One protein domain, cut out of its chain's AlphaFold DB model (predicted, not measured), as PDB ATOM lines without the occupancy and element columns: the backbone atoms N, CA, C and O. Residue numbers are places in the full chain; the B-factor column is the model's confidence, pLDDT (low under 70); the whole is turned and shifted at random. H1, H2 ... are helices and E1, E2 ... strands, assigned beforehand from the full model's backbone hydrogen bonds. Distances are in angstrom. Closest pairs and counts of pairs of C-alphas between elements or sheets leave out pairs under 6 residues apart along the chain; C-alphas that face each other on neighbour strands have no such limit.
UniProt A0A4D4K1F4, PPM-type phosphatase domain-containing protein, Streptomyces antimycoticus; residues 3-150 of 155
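Overview. This is residues 3 to 150 of the 155 residues of the protein "PPM-type phosphatase domain-containing protein" of Streptomyces antimycoticus (UniProt A0A4D4K1F4). A four-stranded sheet, E1 E2 E3 E6, has a helical hairpin, H1 and H2, packed side by side over one of its faces, which makes two layers, helices on one face of a sheet. The small strand hairpin E4 and E5 is set off from the sheet, and residues 58 to 68, of which 58 is the last residue of H2, stick out. The 148 printed residues have three named helices and six named strands in the order E1 H1 H2 H3 E2 E3 E4 E5 E6; the class is mixed, helices and strands. The four-stranded sheet is mixed, in the order E1, E2, E3, E6, and the pair E4 and E5 is antiparallel. The whole is loose, with a radius of gyration of the C-alphas of 18.1 A, and its outline is a rod spanning 62 by 30 by 29 A.

Along the chain. E1, residues 3 to 7, begins at C-alpha 3 (30.055, -23.330, -11.193). H1, residues 10 to 27, is 25.7 A long and H2, residues 34 to 58, is 36.4 A long, ending at C-alpha 58 (41.040, 5.038, -24.595). H3 is residues 69 to 72. E2, residues 77 to 84, measures 23.0 A and E3, residues 91 to 97, 19.7 A. E4 is residues 103 to 105 and E5 residues 111 to 113. E6, residues 146 to 149, ends at C-alpha 149 (34.366, -36.089, -19.075).

Arrangement. E1 and E2 are antiparallel, with N 5 and O 79 3.0 A apart, within hydrogen-bond range. E2 and E3 form an antiparallel hairpin, with N 82 and O 95 at 2.9 A. E3 and E6 are parallel, with N 148 and O 92 at 2.8 A. The sheet is twisted, its C-alphas up to 4.4 A off the best plane. H1 lies over E1 and E2 at a height over the sheet of 10.0 A. H2, on the same face, lies over E2 and E3 at a height of 10.3 A and runs along the strands, at 19 degrees to E2 on the local plane. H1 and H2 touch, closest at the C-alphas of Ala 23 and Leu 41, 6.0 A, and run opposite ways at a tilt of 36 degrees, only just steep. H3 is not on the sheet and is apart from H2. In the hairpin E4 and E5, N 104 and O 112 are 2.8 A apart; E4 is apart from E3. In H1 and H2 every O i to N i+4 pair is within hydrogen-bond range; H3 is too short for such a pair, and its one O i to N i+3 pair is not within range.

Size, cuts and confidence. The C-alphas farthest apart, those of Ala 63 and Arg 108, are 64.0 A apart. The printed part has no cut. The link from E5 to E6 is long, residues 114 to 145. The mean pLDDT of the printed part is 73.7; residues 52 to 75 and 124 to 150 are under 70.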
ATOM      1  N   ILE A   3      29.331 -23.833 -12.365       93.62
ATOM      2  CA  ILE A   3      30.055 -23.330 -11.193       93.62
ATOM      3  C   ILE A   3      31.263 -22.580 -11.741       93.62
ATOM      4  O   ILE A   3      31.901 -23.086 -12.660       93.62
ATOM      5  N   GLY A   4      31.581 -21.402 -11.221       90.81
ATOM      6  CA  GLY A   4      32.755 -20.668 -11.673       90.81
ATOM      7  C   GLY A   4      33.313 -19.728 -10.620       90.81
ATOM      8  O   GLY A   4      32.601 -19.339  -9.695       90.81
ATOM      9  N   ASP A   5      34.586 -19.390 -10.788       90.88
ATOM     10  CA  ASP A   5      35.314 -18.400  -9.995       90.88
ATOM     11  C   ASP A   5      35.886 -17.341 -10.938       90.88
ATOM     12  O   ASP A   5      36.495 -17.684 -11.958       90.88
ATOM     13  N   VAL A   6      35.668 -16.071 -10.602       89.12
ATOM     14  CA  VAL A   6      36.118 -14.918 -11.385       89.12
ATOM     15  C   VAL A   6      37.253 -14.252 -10.630       89.12
ATOM     16  O   VAL A   6      37.106 -13.861  -9.471       89.12
ATOM     17  N   ARG A   7      38.392 -14.112 -11.301       84.00
ATOM     18  CA  ARG A   7      39.556 -13.394 -10.789       84.00
ATOM     19  C   ARG A   7      39.654 -12.056 -11.508       84.00
ATOM     20  O   ARG A   7      39.516 -12.019 -12.727       84.00
ATOM     21  N   GLY A   8      39.856 -10.987 -10.741       79.12
ATOM     22  CA  GLY A   8      39.935  -9.612 -11.227       79.12
ATOM     23  C   GLY A   8      39.547  -8.603 -10.143       79.12
ATOM     24  O   GLY A   8      39.302  -8.965  -8.989       79.12
ATOM     25  N   GLU A   9      39.458  -7.323 -10.506       77.31
ATOM     26  CA  GLU A   9      38.951  -6.278  -9.611       77.31
ATOM     27  C   GLU A   9      37.468  -6.480  -9.253       77.31
ATOM     28  O   GLU A   9      36.690  -7.059 -10.012       77.31
ATOM     29  N   ALA A  10      37.046  -5.991  -8.082       75.31
ATOM     30  CA  ALA A  10      35.732  -6.309  -7.518       75.31
ATOM     31  C   ALA A  10      34.547  -5.921  -8.426       75.31
ATOM     32  O   ALA A  10      33.591  -6.684  -8.539       75.31
ATOM     33  N   LEU A  11      34.590  -4.755  -9.082       80.50
ATOM     34  CA  LEU A  11      33.481  -4.280  -9.924       80.50
ATOM     35  C   LEU A  11      33.478  -4.923 -11.313       80.50
ATOM     36  O   LEU A  11      32.415  -5.296 -11.811       80.50
ATOM     37  N   THR A  12      34.649  -5.099 -11.921       81.12
ATOM     38  CA  THR A  12      34.778  -5.785 -13.213       81.12
ATOM     39  C   THR A  12      34.417  -7.261 -13.076       81.12
ATOM     40  O   THR A  12      33.672  -7.772 -13.899       81.12
ATOM     41  N   SER A  13      34.796  -7.916 -11.972       86.06
ATOM     42  CA  SER A  13      34.451  -9.323 -11.721       86.06
ATOM     43  C   SER A  13      32.938  -9.550 -11.630       86.06
ATOM     44  O   SER A  13      32.430 -10.587 -12.053       86.06
ATOM     45  N   ILE A  14      32.191  -8.574 -11.099       89.56
ATOM     46  CA  ILE A  14      30.720  -8.621 -11.077       89.56
ATOM     47  C   ILE A  14      30.159  -8.499 -12.497       89.56
ATOM     48  O   ILE A  14      29.206  -9.206 -12.838       89.56
ATOM     49  N   SER A  15      30.747  -7.629 -13.321       88.56
ATOM     50  CA  SER A  15      30.405  -7.503 -14.740       88.56
ATOM     51  C   SER A  15      30.635  -8.823 -15.487       88.56
ATOM     52  O   SER A  15      29.704  -9.371 -16.081       88.56
ATOM     53  N   ASP A  16      31.827  -9.400 -15.338       89.75
ATOM     54  CA  ASP A  16      32.255 -10.651 -15.965       89.75
ATOM     55  C   ASP A  16      31.343 -11.826 -15.581       89.75
ATOM     56  O   ASP A  16      30.852 -12.565 -16.441       89.75
ATOM     57  N   ALA A  17      31.038 -11.964 -14.285       91.69
ATOM     58  CA  ALA A  17      30.105 -12.969 -13.785       91.69
ATOM     59  C   ALA A  17      28.691 -12.768 -14.353       91.69
ATOM     60  O   ALA A  17      28.018 -13.737 -14.706       91.69
ATOM     61  N   SER A  18      28.236 -11.518 -14.468       93.19
ATOM     62  CA  SER A  18      26.911 -11.196 -15.008       93.19
ATOM     63  C   SER A  18      26.804 -11.560 -16.489       93.19
ATOM     64  O   SER A  18      25.808 -12.163 -16.895       93.19
ATOM     65  N   VAL A  19      27.840 -11.270 -17.283       93.00
ATOM     66  CA  VAL A  19      27.914 -11.667 -18.697       93.00
ATOM     67  C   VAL A  19      27.931 -13.180 -18.840       93.00
ATOM     68  O   VAL A  19      27.146 -13.722 -19.620       93.00
ATOM     69  N   LEU A  20      28.764 -13.875 -18.063       94.00
ATOM     70  CA  LEU A  20      28.822 -15.332 -18.085       94.00
ATOM     71  C   LEU A  20      27.461 -15.955 -17.744       94.00
ATOM     72  O   LEU A  20      26.989 -16.852 -18.442       94.00
ATOM     73  N   MET A  21      26.809 -15.469 -16.688       94.81
ATOM     74  CA  MET A  21      25.510 -15.983 -16.261       94.81
ATOM     75  C   MET A  21      24.404 -15.674 -17.270       94.81
ATOM     76  O   MET A  21      23.539 -16.523 -17.483       94.81
ATOM     77  N   GLY A  22      24.421 -14.495 -17.896       94.38
ATOM     78  CA  GLY A  22      23.497 -14.137 -18.972       94.38
ATOM     79  C   GLY A  22      23.651 -15.065 -20.177       94.38
ATOM     80  O   GLY A  22      22.683 -15.704 -20.586       94.38
ATOM     81  N   ALA A  23      24.886 -15.221 -20.661       94.50
ATOM     82  CA  ALA A  23      25.210 -16.108 -21.773       94.50
ATOM     83  C   ALA A  23      24.860 -17.573 -21.467       94.50
ATOM     84  O   ALA A  23      24.307 -18.262 -22.318       94.50
ATOM     85  N   PHE A  24      25.112 -18.049 -20.243       95.56
ATOM     86  CA  PHE A  24      24.730 -19.397 -19.819       95.56
ATOM     87  C   PHE A  24      23.219 -19.584 -19.809       95.56
ATOM     88  O   PHE A  24      22.734 -20.575 -20.347       95.56
ATOM     89  N   ARG A  25      22.470 -18.647 -19.218       93.88
ATOM     90  CA  ARG A  25      21.005 -18.734 -19.158       93.88
ATOM     91  C   ARG A  25      20.387 -18.791 -20.547       93.88
ATOM     92  O   ARG A  25      19.439 -19.536 -20.737       93.88
ATOM     93  N   GLU A  26      20.930 -18.050 -21.502       94.62
ATOM     94  CA  GLU A  26      20.473 -18.091 -22.890       94.62
ATOM     95  C   GLU A  26      20.895 -19.389 -23.593       94.62
ATOM     96  O   GLU A  26      20.057 -20.145 -24.088       94.62
ATOM     97  N   ALA A  27      22.196 -19.682 -23.609       93.88
ATOM     98  CA  ALA A  27      22.758 -20.768 -24.402       93.88
ATOM     99  C   ALA A  27      22.375 -22.158 -23.875       93.88
ATOM    100  O   ALA A  27      22.246 -23.090 -24.670       93.88
ATOM    101  N   ALA A  28      22.153 -22.317 -22.567       91.81
ATOM    102  CA  ALA A  28      21.773 -23.597 -21.972       91.81
ATOM    103  C   ALA A  28      20.419 -24.123 -22.480       91.81
ATOM    104  O   ALA A  28      20.189 -25.327 -22.425       91.81
ATOM    105  N   HIS A  29      19.539 -23.257 -22.994       88.38
ATOM    106  CA  HIS A  29      18.252 -23.680 -23.556       88.38
ATOM    107  C   HIS A  29      18.363 -24.311 -24.946       88.38
ATOM    108  O   HIS A  29      17.493 -25.094 -25.325       88.38
ATOM    109  N   PHE A  30      19.406 -23.973 -25.703       87.56
ATOM    110  CA  PHE A  30      19.531 -24.367 -27.109       87.56
ATOM    111  C   PHE A  30      20.772 -25.215 -27.399       87.56
ATOM    112  O   PHE A  30      20.856 -25.804 -28.472       87.56
ATOM    113  N   SER A  31      21.725 -25.294 -26.465       79.06
ATOM    114  CA  SER A  31      22.971 -26.037 -26.662       79.06
ATOM    115  C   SER A  31      22.762 -27.538 -26.435       79.06
ATOM    116  O   SER A  31      22.466 -27.943 -25.309       79.06
ATOM    117  N   PRO A  32      22.981 -28.395 -27.447       73.88
ATOM    118  CA  PRO A  32      22.815 -29.843 -27.323       73.88
ATOM    119  C   PRO A  32      23.962 -30.533 -26.560       73.88
ATOM    120  O   PRO A  32      23.892 -31.738 -26.309       73.88
ATOM    121  N   GLY A  33      25.036 -29.816 -26.201       87.19
ATOM    122  CA  GLY A  33      26.155 -30.392 -25.458       87.19
ATOM    123  C   GLY A  33      27.019 -29.382 -24.702       87.19
ATOM    124  O   GLY A  33      27.156 -28.224 -25.087       87.19
ATOM    125  N   LEU A  34      27.670 -29.864 -23.637       90.25
ATOM    126  CA  LEU A  34      28.498 -29.049 -22.736       90.25
ATOM    127  C   LEU A  34      29.684 -28.351 -23.409       90.25
ATOM    128  O   LEU A  34      30.137 -27.322 -22.925       90.25
ATOM    129  N   LEU A  35      30.216 -28.927 -24.483       86.44
ATOM    130  CA  LEU A  35      31.380 -28.381 -25.179       86.44
ATOM    131  C   LEU A  35      31.006 -27.189 -26.046       86.44
ATOM    132  O   LEU A  35      31.661 -26.163 -25.984       86.44
ATOM    133  N   GLU A  36      29.915 -27.324 -26.788       88.50
ATOM    134  CA  GLU A  36      29.352 -26.227 -27.566       88.50
ATOM    135  C   GLU A  36      28.895 -25.092 -26.646       88.50
ATOM    136  O   GLU A  36      29.161 -23.924 -26.921       88.50
ATOM    137  N   LEU A  37      28.301 -25.441 -25.499       92.31
ATOM    138  CA  LEU A  37      27.995 -24.470 -24.458       92.31
ATOM    139  C   LEU A  37      29.268 -23.752 -23.981       92.31
ATOM    140  O   LEU A  37      29.282 -22.528 -23.963       92.31
ATOM    141  N   ALA A  38      30.343 -24.476 -23.650       91.06
ATOM    142  CA  ALA A  38      31.611 -23.868 -23.240       91.06
ATOM    143  C   ALA A  38      32.161 -22.894 -24.298       91.06
ATOM    144  O   ALA A  38      32.528 -21.778 -23.942       91.06
ATOM    145  N   ASP A  39      32.131 -23.265 -25.581       89.31
ATOM    146  CA  ASP A  39      32.609 -22.422 -26.686       89.31
ATOM    147  C   ASP A  39      31.756 -21.146 -26.861       89.31
ATOM    148  O   ASP A  39      32.252 -20.085 -27.253       89.31
ATOM    149  N   VAL A  40      30.445 -21.211 -26.600       91.44
ATOM    150  CA  VAL A  40      29.562 -20.028 -26.604       91.44
ATOM    151  C   VAL A  40      29.888 -19.101 -25.433       91.44
ATOM    152  O   VAL A  40      29.989 -17.887 -25.629       91.44
ATOM    153  N   LEU A  41      30.082 -19.658 -24.236       93.12
ATOM    154  CA  LEU A  41      30.410 -18.884 -23.038       93.12
ATOM    155  C   LEU A  41      31.776 -18.218 -23.155       93.12
ATOM    156  O   LEU A  41      31.871 -17.015 -22.919       93.12
ATOM    157  N   GLU A  42      32.794 -18.962 -23.593       89.81
ATOM    158  CA  GLU A  42      34.143 -18.440 -23.822       89.81
ATOM    159  C   GLU A  42      34.103 -17.255 -24.790       89.81
ATOM    160  O   GLU A  42      34.613 -16.185 -24.473       89.81
ATOM    161  N   ARG A  43      33.408 -17.379 -25.929       89.75
ATOM    162  CA  ARG A  43      33.269 -16.266 -26.883       89.75
ATOM    163  C   ARG A  43      32.570 -15.048 -26.283       89.75
ATOM    164  O   ARG A  43      32.966 -13.923 -26.581       89.75
ATOM    165  N   SER A  44      31.531 -15.249 -25.469       91.06
ATOM    166  CA  SER A  44      30.813 -14.138 -24.835       91.06
ATOM    167  C   SER A  44      31.685 -13.402 -23.817       91.06
ATOM    168  O   SER A  44      31.708 -12.173 -23.819       91.06
ATOM    169  N   VAL A  45      32.417 -14.148 -22.986       88.81
ATOM    170  CA  VAL A  45      33.342 -13.610 -21.981       88.81
ATOM    171  C   VAL A  45      34.512 -12.900 -22.664       88.81
ATOM    172  O   VAL A  45      34.748 -11.729 -22.392       88.81
ATOM    173  N   CYS A  46      35.183 -13.541 -23.623       85.44
ATOM    174  CA  CYS A  46      36.307 -12.945 -24.350       85.44
ATOM    175  C   CYS A  46      35.925 -11.640 -25.064       85.44
ATOM    176  O   CYS A  46      36.674 -10.666 -25.012       85.44
ATOM    177  N   ARG A  47      34.734 -11.579 -25.678       85.56
ATOM    178  CA  ARG A  47      34.215 -10.336 -26.271       85.56
ATOM    179  C   ARG A  47      34.065  -9.227 -25.225       85.56
ATOM    180  O   ARG A  47      34.495  -8.109 -25.478       85.56
ATOM    181  N   HIS A  48      33.498  -9.538 -24.062       86.56
ATOM    182  CA  HIS A  48      33.306  -8.564 -22.989       86.56
ATOM    183  C   HIS A  48      34.635  -8.044 -22.419       86.56
ATOM    184  O   HIS A  48      34.822  -6.837 -22.285       86.56
ATOM    185  N   LEU A  49      35.596  -8.936 -22.160       79.19
ATOM    186  CA  LEU A  49      36.925  -8.556 -21.670       79.19
ATOM    187  C   LEU A  49      37.661  -7.631 -22.663       79.19
ATOM    188  O   LEU A  49      38.335  -6.683 -22.252       79.19
ATOM    189  N   ALA A  50      37.499  -7.856 -23.973       79.75
ATOM    190  CA  ALA A  50      38.064  -6.995 -25.015       79.75
ATOM    191  C   ALA A  50      37.419  -5.588 -25.059       79.75
ATOM    192  O   ALA A  50      38.091  -4.587 -25.317       79.75
ATOM    193  N   GLU A  51      36.120  -5.478 -24.777       76.56
ATOM    194  CA  GLU A  51      35.414  -4.189 -24.698       76.56
ATOM    195  C   GLU A  51      35.887  -3.360 -23.490       76.56
ATOM    196  O   GLU A  51      36.116  -2.156 -23.606       76.56
ATOM    197  N   HIS A  52      36.120  -3.994 -22.339       69.00
ATOM    198  CA  HIS A  52      36.591  -3.294 -21.138       69.00
ATOM    199  C   HIS A  52      38.029  -2.782 -21.252       69.00
ATOM    200  O   HIS A  52      38.343  -1.685 -20.784       69.00
ATOM    201  N   THR A  53      38.896  -3.536 -21.918       63.84
ATOM    202  CA  THR A  53      40.292  -3.139 -22.135       63.84
ATOM    203  C   THR A  53      40.425  -2.014 -23.155       63.84
ATOM    204  O   THR A  53      41.179  -1.071 -22.923       63.84
ATOM    205  N   THR A  54      39.627  -2.018 -24.225       59.12
ATOM    206  CA  THR A  54      39.615  -0.911 -25.200       59.12
ATOM    207  C   THR A  54      39.125   0.414 -24.605       59.12
ATOM    208  O   THR A  54      39.707   1.457 -24.902       59.12
ATOM    209  N   ILE A  55      38.123   0.397 -23.715       56.94
ATOM    210  CA  ILE A  55      37.640   1.602 -23.013       56.94
ATOM    211  C   ILE A  55      38.689   2.113 -22.014       56.94
ATOM    212  O   ILE A  55      38.999   3.304 -22.004       56.94
ATOM    213  N   ALA A  56      39.290   1.224 -21.217       57.34
ATOM    214  CA  ALA A  56      40.327   1.600 -20.254       57.34
ATOM    215  C   ALA A  56      41.584   2.187 -20.929       57.34
ATOM    216  O   ALA A  56      42.214   3.099 -20.393       57.34
ATOM    217  N   HIS A  57      41.937   1.697 -22.123       52.81
ATOM    218  CA  HIS A  57      43.078   2.191 -22.901       52.81
ATOM    219  C   HIS A  57      42.761   3.478 -23.695       52.81
ATOM    220  O   HIS A  57      43.682   4.187 -24.092       52.81
ATOM    221  N   GLY A  58      41.481   3.817 -23.903       46.56
ATOM    222  CA  GLY A  58      41.040   5.038 -24.595       46.56
ATOM    223  C   GLY A  58      41.056   6.312 -23.738       46.56
ATOM    224  O   GLY A  58      41.156   7.411 -24.278       46.56
ATOM    225  N   GLU A  59      41.014   6.179 -22.410       47.72
ATOM    226  CA  GLU A  59      41.045   7.304 -21.456       47.72
ATOM    227  C   GLU A  59      42.485   7.704 -21.053       47.72
ATOM    228  O   GLU A  59      42.718   8.805 -20.553       47.72
ATOM    229  N   ARG A  60      43.487   6.847 -21.310       47.81
ATOM    230  CA  ARG A  60      44.920   7.155 -21.139       47.81
ATOM    231  C   ARG A  60      45.545   7.537 -22.481       47.81
ATOM    232  O   ARG A  60      46.311   6.787 -23.074       47.81
ATOM    233  N   GLY A  61      45.229   8.735 -22.969       45.09
ATOM    234  CA  GLY A  61      45.936   9.324 -24.105       45.09
ATOM    235  C   GLY A  61      47.423   9.537 -23.793       45.09
ATOM    236  O   GLY A  61      47.769  10.399 -22.988       45.09
ATOM    237  N   GLY A  62      48.310   8.784 -24.445       36.53
ATOM    238  CA  GLY A  62      49.752   9.032 -24.397       36.53
ATOM    239  C   GLY A  62      50.577   7.884 -24.971       36.53
ATOM    240  O   GLY A  62      50.547   6.772 -24.458       36.53
ATOM    241  N   ALA A  63      51.333   8.161 -26.031       56.59
ATOM    242  CA  ALA A  63      52.291   7.231 -26.615       56.59
ATOM    243  C   ALA A  63      53.422   6.892 -25.622       56.59
ATOM    244  O   ALA A  63      54.228   7.771 -25.331       56.59
ATOM    245  N   ALA A  64      53.498   5.644 -25.139       44.19
ATOM    246  CA  ALA A  64      54.732   4.998 -24.666       44.19
ATOM    247  C   ALA A  64      54.545   3.481 -24.412       44.19
ATOM    248  O   ALA A  64      53.751   3.086 -23.567       44.19
ATOM    249  N   GLU A  65      55.346   2.688 -25.136       38.69
ATOM    250  CA  GLU A  65      55.860   1.325 -24.885       38.69
ATOM    251  C   GLU A  65      54.902   0.120 -24.645       38.69
ATOM    252  O   GLU A  65      54.278  -0.004 -23.589       38.69
ATOM    253  N   PRO A  66      54.877  -0.878 -25.562       46.81
ATOM    254  CA  PRO A  66      54.057  -2.087 -25.456       46.81
ATOM    255  C   PRO A  66      54.729  -3.175 -24.597       46.81
ATOM    256  O   PRO A  66      55.087  -4.230 -25.109       46.81
ATOM    257  N   LEU A  67      54.926  -2.927 -23.297       48.31
ATOM    258  CA  LEU A  67      55.467  -3.949 -22.376       48.31
ATOM    259  C   LEU A  67      54.748  -4.049 -21.013       48.31
ATOM    260  O   LEU A  67      55.174  -4.829 -20.168       48.31
ATOM    261  N   ALA A  68      53.652  -3.310 -20.788       46.75
ATOM    262  CA  ALA A  68      52.877  -3.368 -19.533       46.75
ATOM    263  C   ALA A  68      51.422  -3.863 -19.689       46.75
ATOM    264  O   ALA A  68      50.783  -4.183 -18.693       46.75
ATOM    265  N   GLY A  69      50.899  -3.972 -20.920       45.22
ATOM    266  CA  GLY A  69      49.504  -4.376 -21.177       45.22
ATOM    267  C   GLY A  69      49.233  -5.884 -21.083       45.22
ATOM    268  O   GLY A  69      48.089  -6.296 -20.939       45.22
ATOM    269  N   GLU A  70      50.273  -6.721 -21.125       45.28
ATOM    270  CA  GLU A  70      50.138  -8.181 -20.997       45.28
ATOM    271  C   GLU A  70      49.921  -8.621 -19.538       45.28
ATOM    272  O   GLU A  70      49.313  -9.660 -19.296       45.28
ATOM    273  N   ALA A  71      50.371  -7.820 -18.563       46.12
ATOM    274  CA  ALA A  71      50.220  -8.119 -17.139       46.12
ATOM    275  C   ALA A  71      48.806  -7.794 -16.621       46.12
ATOM    276  O   ALA A  71      48.215  -8.644 -15.961       46.12
ATOM    277  N   GLU A  72      48.232  -6.643 -17.004       46.00
ATOM    278  CA  GLU A  72      46.858  -6.250 -16.624       46.00
ATOM    279  C   GLU A  72      45.791  -7.162 -17.277       46.00
ATOM    280  O   GLU A  72      44.751  -7.445 -16.690       46.00
ATOM    281  N   LEU A  73      46.067  -7.717 -18.465       48.56
ATOM    282  CA  LEU A  73      45.231  -8.748 -19.104       48.56
ATOM    283  C   LEU A  73      45.412 -10.151 -18.492       48.56
ATOM    284  O   LEU A  73      44.565 -11.021 -18.699       48.56
ATOM    285  N   SER A  74      46.498 -10.386 -17.748       54.06
ATOM    286  CA  SER A  74      46.801 -11.676 -17.113       54.06
ATOM    287  C   SER A  74      46.105 -11.864 -15.759       54.06
ATOM    288  O   SER A  74      46.125 -12.971 -15.215       54.06
ATOM    289  N   GLU A  75      45.497 -10.819 -15.198       59.97
ATOM    290  CA  GLU A  75      44.838 -10.858 -13.886       59.97
ATOM    291  C   GLU A  75      43.309 -11.016 -13.950       59.97
ATOM    292  O   GLU A  75      42.689 -11.320 -12.927       59.97
ATOM    293  N   HIS A  76      42.723 -10.940 -15.153       76.81
ATOM    294  CA  HIS A  76      41.291 -11.130 -15.400       76.81
ATOM    295  C   HIS A  76      41.000 -12.439 -16.132       76.81
ATOM    296  O   HIS A  76      41.144 -12.545 -17.352       76.81
ATOM    297  N   PHE A  77      40.566 -13.451 -15.385       84.50
ATOM    298  CA  PHE A  77      40.174 -14.733 -15.959       84.50
ATOM    299  C   PHE A  77      39.034 -15.375 -15.185       84.50
ATOM    300  O   PHE A  77      38.829 -15.123 -13.995       84.50
ATOM    301  N   ILE A  78      38.319 -16.267 -15.865       90.06
ATOM    302  CA  ILE A  78      37.240 -17.041 -15.262       90.06
ATOM    303  C   ILE A  78      37.583 -18.524 -15.328       90.06
ATOM    304  O   ILE A  78      37.904 -19.056 -16.389       90.06
ATOM    305  N   THR A  79      37.478 -19.211 -14.193       91.62
ATOM    306  CA  THR A  79      37.447 -20.677 -14.171       91.62
ATOM    307  C   THR A  79      36.003 -21.149 -14.118       91.62
ATOM    308  O   THR A  79      35.176 -20.531 -13.446       91.62
ATOM    309  N   ALA A  80      35.677 -22.244 -14.805       92.56
ATOM    310  CA  ALA A  80      34.320 -22.779 -14.795       92.56
ATOM    311  C   ALA A  80      34.261 -24.307 -14.884       92.56
ATOM    312  O   ALA A  80      35.071 -24.957 -15.543       92.56
ATOM    313  N   LEU A  81      33.253 -24.886 -14.242       93.38
ATOM    314  CA  LEU A  81      32.842 -26.273 -14.366       93.38
ATOM    315  C   LEU A  81      31.392 -26.308 -14.852       93.38
ATOM    316  O   LEU A  81      30.476 -25.866 -14.154       93.38
ATOM    317  N   LEU A  82      31.184 -26.868 -16.039       93.06
ATOM    318  CA  LEU A  82      29.855 -27.155 -16.566       93.06
ATOM    319  C   LEU A  82      29.497 -28.602 -16.262       93.06
ATOM    320  O   LEU A  82      30.297 -29.507 -16.507       93.06
ATOM    321  N   VAL A  83      28.285 -28.810 -15.755       91.88
ATOM    322  CA  VAL A  83      27.759 -30.134 -15.421       91.88
ATOM    323  C   VAL A  83      26.383 -30.300 -16.042       91.88
ATOM    324  O   VAL A  83      25.502 -29.461 -15.840       91.88
ATOM    325  N   ASP A  84      26.207 -31.393 -16.769       90.62
ATOM    326  CA  ASP A  84      24.921 -31.846 -17.283       90.62
ATOM    327  C   ASP A  84      24.543 -33.156 -16.583       90.62
ATOM    328  O   ASP A  84      25.340 -34.094 -16.523       90.62
ATOM    329  N   ILE A  85      23.353 -33.179 -15.992       89.25
ATOM    330  CA  ILE A  85      22.805 -34.317 -15.256       89.25
ATOM    331  C   ILE A  85      21.480 -34.638 -15.946       89.25
ATOM    332  O   ILE A  85      20.499 -33.943 -15.689       89.25
ATOM    333  N   PRO A  86      21.455 -35.636 -16.842       86.56
ATOM    334  CA  PRO A  86      20.231 -36.047 -17.508       86.56
ATOM    335  C   PRO A  86      19.178 -36.496 -16.490       86.56
ATOM    336  O   PRO A  86      19.517 -37.154 -15.505       86.56
ATOM    337  N   ASP A  87      17.906 -36.202 -16.772       86.25
ATOM    338  CA  ASP A  87      16.776 -36.663 -15.953       86.25
ATOM    339  C   ASP A  87      16.706 -38.199 -15.892       86.25
ATOM    340  O   ASP A  87      16.276 -38.785 -14.896       86.25
ATOM    341  N   GLU A  88      17.166 -38.856 -16.959       84.94
ATOM    342  CA  GLU A  88      17.220 -40.306 -17.072       84.94
ATOM    343  C   GLU A  88      18.662 -40.824 -17.037       84.94
ATOM    344  O   GLU A  88      19.508 -40.476 -17.863       84.94
ATOM    345  N   GLY A  89      18.929 -41.737 -16.103       78.50
ATOM    346  CA  GLY A  89      20.202 -42.442 -15.981       78.50
ATOM    347  C   GLY A  89      21.005 -42.054 -14.743       78.50
ATOM    348  O   GLY A  89      20.537 -41.358 -13.850       78.50
ATOM    349  N   THR A  90      22.230 -42.569 -14.664       80.88
ATOM    350  CA  THR A  90      23.142 -42.353 -13.524       80.88
ATOM    351  C   THR A  90      24.458 -41.699 -13.947       80.88
ATOM    352  O   THR A  90      25.453 -41.739 -13.225       80.88
ATOM    353  N   VAL A  91      24.499 -41.129 -15.152       84.62
ATOM    354  CA  VAL A  91      25.717 -40.576 -15.746       84.62
ATOM    355  C   VAL A  91      25.624 -39.063 -15.773       84.62
ATOM    356  O   VAL A  91      24.793 -38.525 -16.493       84.62
ATOM    357  N   ALA A  92      26.506 -38.387 -15.041       88.19
ATOM    358  CA  ALA A  92      26.696 -36.946 -15.175       88.19
ATOM    359  C   ALA A  92      27.800 -36.662 -16.201       88.19
ATOM    360  O   ALA A  92      28.825 -37.349 -16.238       88.19
ATOM    361  N   TYR A  93      27.618 -35.633 -17.017       88.25
ATOM    362  CA  TYR A  93      28.628 -35.144 -17.945       88.25
ATOM    363  C   TYR A  93      29.277 -33.888 -17.386       88.25
ATOM    364  O   TYR A  93      28.603 -33.061 -16.774       88.25
ATOM    365  N   MET A  94      30.583 -33.732 -17.603       89.88
ATOM    366  CA  MET A  94      31.313 -32.546 -17.153       89.88
ATOM    367  C   MET A  94      32.250 -31.995 -18.226       89.88
ATOM    368  O   MET A  94      32.896 -32.755 -18.958       89.88
ATOM    369  N   ALA A  95      32.362 -30.668 -18.258       90.81
ATOM    370  CA  ALA A  95      33.401 -29.929 -18.963       90.81
ATOM    371  C   ALA A  95      34.081 -28.969 -17.976       90.81
ATOM    372  O   ALA A  95      33.420 -28.136 -17.358       90.81
ATOM    373  N   ASN A  96      35.392 -29.125 -17.799       89.75
ATOM    374  CA  ASN A  96      36.186 -28.337 -16.861       89.75
ATOM    375  C   ASN A  96      37.057 -27.338 -17.638       89.75
ATOM    376  O   ASN A  96      37.905 -27.753 -18.426       89.75
ATOM    377  N   CYS A  97      36.829 -26.051 -17.390       90.19
ATOM    378  CA  CYS A  97      37.512 -24.897 -17.973       90.19
ATOM    379  C   CYS A  97      38.352 -24.211 -16.882       90.19
ATOM    380  O   CYS A  97      38.012 -23.137 -16.393       90.19
ATOM    381  N   GLY A  98      39.399 -24.897 -16.415       88.69
ATOM    382  CA  GLY A  98      40.340 -24.396 -15.408       88.69
ATOM    383  C   GLY A  98      39.862 -24.441 -13.952       88.69
ATOM    384  O   GLY A  98      40.565 -23.948 -13.074       88.69
ATOM    385  N   HIS A  99      38.694 -25.020 -13.667       89.69
ATOM    386  CA  HIS A  99      38.139 -25.095 -12.314       89.69
ATOM    387  C   HIS A  99      38.784 -26.238 -11.503       89.69
ATOM    388  O   HIS A  99      39.044 -27.316 -12.053       89.69
ATOM    389  N   PRO A 100      39.007 -26.079 -10.184       89.06
ATOM    390  CA  PRO A 100      39.486 -27.172  -9.341       89.06
ATOM    391  C   PRO A 100      38.611 -28.438  -9.454       89.06
ATOM    392  O   PRO A 100      37.383 -28.315  -9.572       89.06
ATOM    393  N   PRO A 101      39.203 -29.653  -9.419       88.00
ATOM    394  CA  PRO A 101      38.455 -30.906  -9.494       88.00
ATOM    395  C   PRO A 101      37.359 -30.999  -8.418       88.00
ATOM    396  O   PRO A 101      37.671 -30.856  -7.233       88.00
ATOM    397  N   PRO A 102      36.091 -31.262  -8.786       89.69
ATOM    398  CA  PRO A 102      35.023 -31.420  -7.809       89.69
ATOM    399  C   PRO A 102      35.184 -32.717  -7.005       89.69
ATOM    400  O   PRO A 102      35.850 -33.668  -7.427       89.69
ATOM    401  N   LEU A 103      34.529 -32.766  -5.847       91.50
ATOM    402  CA  LEU A 103      34.470 -33.948  -4.989       91.50
ATOM    403  C   LEU A 103      33.178 -34.731  -5.257       91.50
ATOM    404  O   LEU A 103      32.095 -34.151  -5.294       91.50
ATOM    405  N   LEU A 104      33.293 -36.049  -5.410       90.25
ATOM    406  CA  LEU A 104      32.172 -36.984  -5.469       90.25
ATOM    407  C   LEU A 104      32.018 -37.680  -4.121       90.25
ATOM    408  O   LEU A 104      32.936 -38.366  -3.666       90.25
ATOM    409  N   LEU A 105      30.846 -37.508  -3.517       91.44
ATOM    410  CA  LEU A 105      30.416 -38.226  -2.324       91.44
ATOM    411  C   LEU A 105      29.661 -39.485  -2.753       91.44
ATOM    412  O   LEU A 105      28.653 -39.403  -3.455       91.44
ATOM    413  N   HIS A 106      30.152 -40.650  -2.341       88.12
ATOM    414  CA  HIS A 106      29.503 -41.935  -2.604       88.12
ATOM    415  C   HIS A 106      28.481 -42.256  -1.508       88.12
ATOM    416  O   HIS A 106      28.624 -41.818  -0.370       88.12
ATOM    417  N   GLU A 107      27.488 -43.098  -1.813       88.50
ATOM    418  CA  GLU A 107      26.440 -43.508  -0.854       88.50
ATOM    419  C   GLU A 107      27.005 -44.117   0.444       88.50
ATOM    420  O   GLU A 107      26.394 -44.010   1.503       88.50
ATOM    421  N   ARG A 108      28.190 -44.737   0.373       91.12
ATOM    422  CA  ARG A 108      28.894 -45.331   1.522       91.12
ATOM    423  C   ARG A 108      29.714 -44.328   2.349       91.12
ATOM    424  O   ARG A 108      30.404 -44.743   3.273       91.12
ATOM    425  N   GLY A 109      29.663 -43.034   2.027       90.50
ATOM    426  CA  GLY A 109      30.412 -41.976   2.717       90.50
ATOM    427  C   GLY A 109      31.860 -41.800   2.247       90.50
ATOM    428  O   GLY A 109      32.577 -40.959   2.782       90.50
ATOM    429  N   GLU A 110      32.301 -42.564   1.245       93.38
ATOM    430  CA  GLU A 110      33.604 -42.370   0.602       93.38
ATOM    431  C   GLU A 110      33.609 -41.068  -0.215       93.38
ATOM    432  O   GLU A 110      32.601 -40.704  -0.826       93.38
ATOM    433  N   VAL A 111      34.753 -40.377  -0.254       94.00
ATOM    434  CA  VAL A 111      34.943 -39.138  -1.023       94.00
ATOM    435  C   VAL A 111      36.052 -39.343  -2.042       94.00
ATOM    436  O   VAL A 111      37.158 -39.741  -1.684       94.00
ATOM    437  N   THR A 112      35.782 -39.038  -3.309       91.56
ATOM    438  CA  THR A 112      36.786 -39.112  -4.380       91.56
ATOM    439  C   THR A 112      36.836 -37.810  -5.165       91.56
ATOM    440  O   THR A 112      35.794 -37.281  -5.540       91.56
ATOM    441  N   THR A 113      38.030 -37.311  -5.478       89.31
ATOM    442  CA  THR A 113      38.193 -36.213  -6.443       89.31
ATOM    443  C   THR A 113      37.858 -36.698  -7.850       89.31
ATOM    444  O   THR A 113      38.293 -37.782  -8.239       89.31
ATOM    445  N   LEU A 114      37.151 -35.884  -8.632       87.44
ATOM    446  CA  LEU A 114      36.867 -36.142 -10.042       87.44
ATOM    447  C   LEU A 114      37.748 -35.247 -10.930       87.44
ATOM    448  O   LEU A 114      37.321 -34.155 -11.315       87.44
ATOM    449  N   PRO A 115      38.989 -35.658 -11.254       82.19
ATOM    450  CA  PRO A 115      39.828 -34.895 -12.165       82.19
ATOM    451  C   PRO A 115      39.207 -34.856 -13.562       82.19
ATOM    452  O   PRO A 115      38.599 -35.824 -14.030       82.19
ATOM    453  N   ALA A 116      39.393 -33.736 -14.252       77.94
ATOM    454  CA  ALA A 116      39.066 -33.663 -15.665       77.94
ATOM    455  C   ALA A 116      40.055 -34.522 -16.457       77.94
ATOM    456  O   ALA A 116      41.265 -34.406 -16.272       77.94
ATOM    457  N   ALA A 117      39.550 -35.354 -17.370       74.25
ATOM    458  CA  ALA A 117      40.410 -36.117 -18.272       74.25
ATOM    459  C   ALA A 117      41.222 -35.190 -19.193       74.25
ATOM    460  O   ALA A 117      42.355 -35.496 -19.552       74.25
ATOM    461  N   GLN A 118      40.626 -34.055 -19.569       73.75
ATOM    462  CA  GLN A 118      41.234 -33.001 -20.375       73.75
ATOM    463  C   GLN A 118      40.746 -31.648 -19.833       73.75
ATOM    464  O   GLN A 118      39.686 -31.184 -20.259       73.75
ATOM    465  N   PRO A 119      41.434 -31.049 -18.844       72.25
ATOM    466  CA  PRO A 119      41.095 -29.706 -18.391       72.25
ATOM    467  C   PRO A 119      41.390 -28.706 -19.514       72.25
ATOM    468  O   PRO A 119      42.495 -28.685 -20.056       72.25
ATOM    469  N   ALA A 120      40.399 -27.894 -19.873       80.19
ATOM    470  CA  ALA A 120      40.628 -26.705 -20.683       80.19
ATOM    471  C   ALA A 120      41.266 -25.613 -19.803       80.19
ATOM    472  O   ALA A 120      41.076 -25.636 -18.580       80.19
ATOM    473  N   PRO A 121      42.041 -24.680 -20.383       79.62
ATOM    474  CA  PRO A 121      42.537 -23.532 -19.633       79.62
ATOM    475  C   PRO A 121      41.369 -22.687 -19.082       79.62
ATOM    476  O   PRO A 121      40.246 -22.788 -19.589       79.62
ATOM    477  N   PRO A 122      41.605 -21.858 -18.048       80.69
ATOM    478  CA  PRO A 122      40.676 -20.794 -17.682       80.69
ATOM    479  C   PRO A 122      40.368 -19.900 -18.887       80.69
ATOM    480  O   PRO A 122      41.214 -19.718 -19.764       80.69
ATOM    481  N   TRP A 123      39.181 -19.304 -18.911       80.69
ATOM    482  CA  TRP A 123      38.828 -18.314 -19.919       80.69
ATOM    483  C   TRP A 123      39.574 -17.012 -19.620       80.69
ATOM    484  O   TRP A 123      39.147 -16.216 -18.785       80.69
ATOM    485  N   ALA A 124      40.714 -16.835 -20.284       65.75
ATOM    486  CA  ALA A 124      41.519 -15.624 -20.297       65.75
ATOM    487  C   ALA A 124      41.707 -15.229 -21.766       65.75
ATOM    488  O   ALA A 124      42.192 -16.029 -22.562       65.75
ATOM    489  N   CYS A 125      41.314 -14.017 -22.158       62.66
ATOM    490  CA  CYS A 125      41.328 -13.585 -23.564       62.66
ATOM    491  C   CYS A 125      42.757 -13.379 -24.139       62.66
ATOM    492  O   CYS A 125      42.913 -12.943 -25.281       62.66
ATOM    493  N   ALA A 126      43.803 -13.710 -23.370       50.44
ATOM    494  CA  ALA A 126      45.197 -13.721 -23.795       50.44
ATOM    495  C   ALA A 126      45.528 -15.048 -24.510       50.44
ATOM    496  O   ALA A 126      46.047 -15.994 -23.926       50.44
ATOM    497  N   ASP A 127      45.202 -15.092 -25.802       46.16
ATOM    498  CA  ASP A 127      45.736 -16.043 -26.787       46.16
ATOM    499  C   ASP A 127      45.328 -17.530 -26.628       46.16
ATOM    500  O   ASP A 127      46.149 -18.449 -26.665       46.16
ATOM    501  N   SER A 128      44.025 -17.825 -26.539       44.94
ATOM    502  CA  SER A 128      43.510 -19.202 -26.635       44.94
ATOM    503  C   SER A 128      43.414 -19.688 -28.093       44.94
ATOM    504  O   SER A 128      42.345 -19.971 -28.631       44.94
ATOM    505  N   ARG A 129      44.570 -19.829 -28.759       38.25
ATOM    506  CA  ARG A 129      44.705 -20.542 -30.048       38.25
ATOM    507  C   ARG A 129      45.395 -21.907 -29.919       38.25
ATOM    508  O   ARG A 129      45.834 -22.480 -30.915       38.25
ATOM    509  N   THR A 130      45.465 -22.476 -28.716       41.22
ATOM    510  CA  THR A 130      45.855 -23.880 -28.523       41.22
ATOM    511  C   THR A 130      44.685 -24.799 -28.830       41.22
ATOM    512  O   THR A 130      43.744 -24.934 -28.051       41.22
ATOM    513  N   ALA A 131      44.775 -25.441 -29.994       40.41
ATOM    514  CA  ALA A 131      43.899 -26.512 -30.427       40.41
ATOM    515  C   ALA A 131      43.665 -27.516 -29.293       40.41
ATOM    516  O   ALA A 131      44.588 -28.145 -28.771       40.41
ATOM    517  N   ARG A 132      42.396 -27.665 -28.932       44.84
ATOM    518  CA  ARG A 132      41.917 -28.677 -28.006       44.84
ATOM    519  C   ARG A 132      42.357 -30.060 -28.502       44.84
ATOM    520  O   ARG A 132      41.998 -30.466 -29.606       44.84
ATOM    521  N   ALA A 133      43.176 -30.755 -27.712       40.31
ATOM    522  CA  ALA A 133      43.678 -32.082 -28.064       40.31
ATOM    523  C   ALA A 133      42.508 -33.058 -28.319       40.31
ATOM    524  O   ALA A 133      41.478 -32.959 -27.643       40.31
ATOM    525  N   PRO A 134      42.642 -34.002 -29.272       36.38
ATOM    526  CA  PRO A 134      41.578 -34.946 -29.586       36.38
ATOM    527  C   PRO A 134      41.185 -35.785 -28.356       36.38
ATOM    528  O   PRO A 134      42.009 -36.024 -27.467       36.38
ATOM    529  N   PRO A 135      39.921 -36.228 -28.282       42.06
ATOM    530  CA  PRO A 135      39.355 -36.881 -27.108       42.06
ATOM    531  C   PRO A 135      40.066 -38.189 -26.722       42.06
ATOM    532  O   PRO A 135      40.219 -39.089 -27.548       42.06
ATOM    533  N   ALA A 136      40.412 -38.351 -25.442       41.78
ATOM    534  CA  ALA A 136      40.735 -39.661 -24.875       41.78
ATOM    535  C   ALA A 136      39.444 -40.422 -24.516       41.78
ATOM    536  O   ALA A 136      38.513 -39.846 -23.956       41.78
ATOM    537  N   ARG A 137      39.385 -41.727 -24.822       34.53
ATOM    538  CA  ARG A 137      38.223 -42.584 -24.520       34.53
ATOM    539  C   ARG A 137      37.892 -42.542 -23.015       34.53
ATOM    540  O   ARG A 137      38.794 -42.763 -22.208       34.53
ATOM    541  N   PRO A 138      36.622 -42.348 -22.618       40.09
ATOM    542  CA  PRO A 138      36.241 -42.367 -21.211       40.09
ATOM    543  C   PRO A 138      36.441 -43.765 -20.610       40.09
ATOM    544  O   PRO A 138      35.889 -44.750 -21.108       40.09
ATOM    545  N   THR A 139      37.198 -43.847 -19.519       38.19
ATOM    546  CA  THR A 139      37.305 -45.047 -18.682       38.19
ATOM    547  C   THR A 139      36.075 -45.154 -17.773       38.19
ATOM    548  O   THR A 139      35.701 -44.153 -17.158       38.19
ATOM    549  N   PRO A 140      35.422 -46.322 -17.658       35.97
ATOM    550  CA  PRO A 140      34.311 -46.490 -16.727       35.97
ATOM    551  C   PRO A 140      34.805 -46.386 -15.274       35.97
ATOM    552  O   PRO A 140      35.704 -47.119 -14.869       35.97
ATOM    553  N   SER A 141      34.206 -45.477 -14.497       41.22
ATOM    554  CA  SER A 141      34.341 -45.456 -13.034       41.22
ATOM    555  C   SER A 141      33.520 -46.606 -12.429       41.22
ATOM    556  O   SER A 141      32.402 -46.837 -12.897       41.22
ATOM    557  N   PRO A 142      34.011 -47.318 -11.397       35.56
ATOM    558  CA  PRO A 142      33.284 -48.413 -10.746       35.56
ATOM    559  C   PRO A 142      32.092 -47.960  -9.873       35.56
ATOM    560  O   PRO A 142      31.393 -48.802  -9.309       35.56
ATOM    561  N   SER A 143      31.830 -46.657  -9.745       44.41
ATOM    562  CA  SER A 143      30.655 -46.126  -9.045       44.41
ATOM    563  C   SER A 143      29.395 -46.212  -9.918       44.41
ATOM    564  O   SER A 143      29.424 -45.846 -11.092       44.41
ATOM    565  N   ARG A 144      28.256 -46.650  -9.348       44.81
ATOM    566  CA  ARG A 144      26.942 -46.697 -10.043       44.81
ATOM    567  C   ARG A 144      26.520 -45.336 -10.618       44.81
ATOM    568  O   ARG A 144      25.717 -45.315 -11.546       44.81
ATOM    569  N   THR A 145      27.109 -44.246 -10.121       46.84
ATOM    570  CA  THR A 145      27.117 -42.918 -10.742       46.84
ATOM    571  C   THR A 145      28.409 -42.751 -11.541       46.84
ATOM    572  O   THR A 145      29.480 -42.605 -10.947       46.84
ATOM    573  N   ALA A 146      28.349 -42.822 -12.870       53.84
ATOM    574  CA  ALA A 146      29.543 -42.692 -13.705       53.84
ATOM    575  C   ALA A 146      29.630 -41.269 -14.258       53.84
ATOM    576  O   ALA A 146      28.816 -40.874 -15.081       53.84
ATOM    577  N   THR A 147      30.627 -40.494 -13.844       50.91
ATOM    578  CA  THR A 147      30.850 -39.168 -14.426       50.91
ATOM    579  C   THR A 147      31.674 -39.298 -15.706       50.91
ATOM    580  O   THR A 147      32.789 -39.821 -15.670       50.91
ATOM    581  N   ARG A 148      31.153 -38.845 -16.852       56.44
ATOM    582  CA  ARG A 148      31.912 -38.798 -18.111       56.44
ATOM    583  C   ARG A 148      32.439 -37.393 -18.362       56.44
ATOM    584  O   ARG A 148      31.683 -36.429 -18.448       56.44
ATOM    585  N   CYS A 149      33.749 -37.297 -18.551       56.09
ATOM    586  CA  CYS A 149      34.366 -36.089 -19.075       56.09
ATOM    587  C   CYS A 149      34.062 -36.018 -20.579       56.09
ATOM    588  O   CYS A 149      34.374 -36.958 -21.313       56.09
ATOM    589  N   CYS A 150      33.407 -34.946 -21.034       51.50
ATOM    590  CA  CYS A 150      33.025 -34.813 -22.436       51.50
ATOM    591  C   CYS A 150      34.258 -34.617 -23.322       51.50
ATOM    592  O   CYS A 150      34.892 -33.565 -23.340       51.50
TER     593      CYS A 150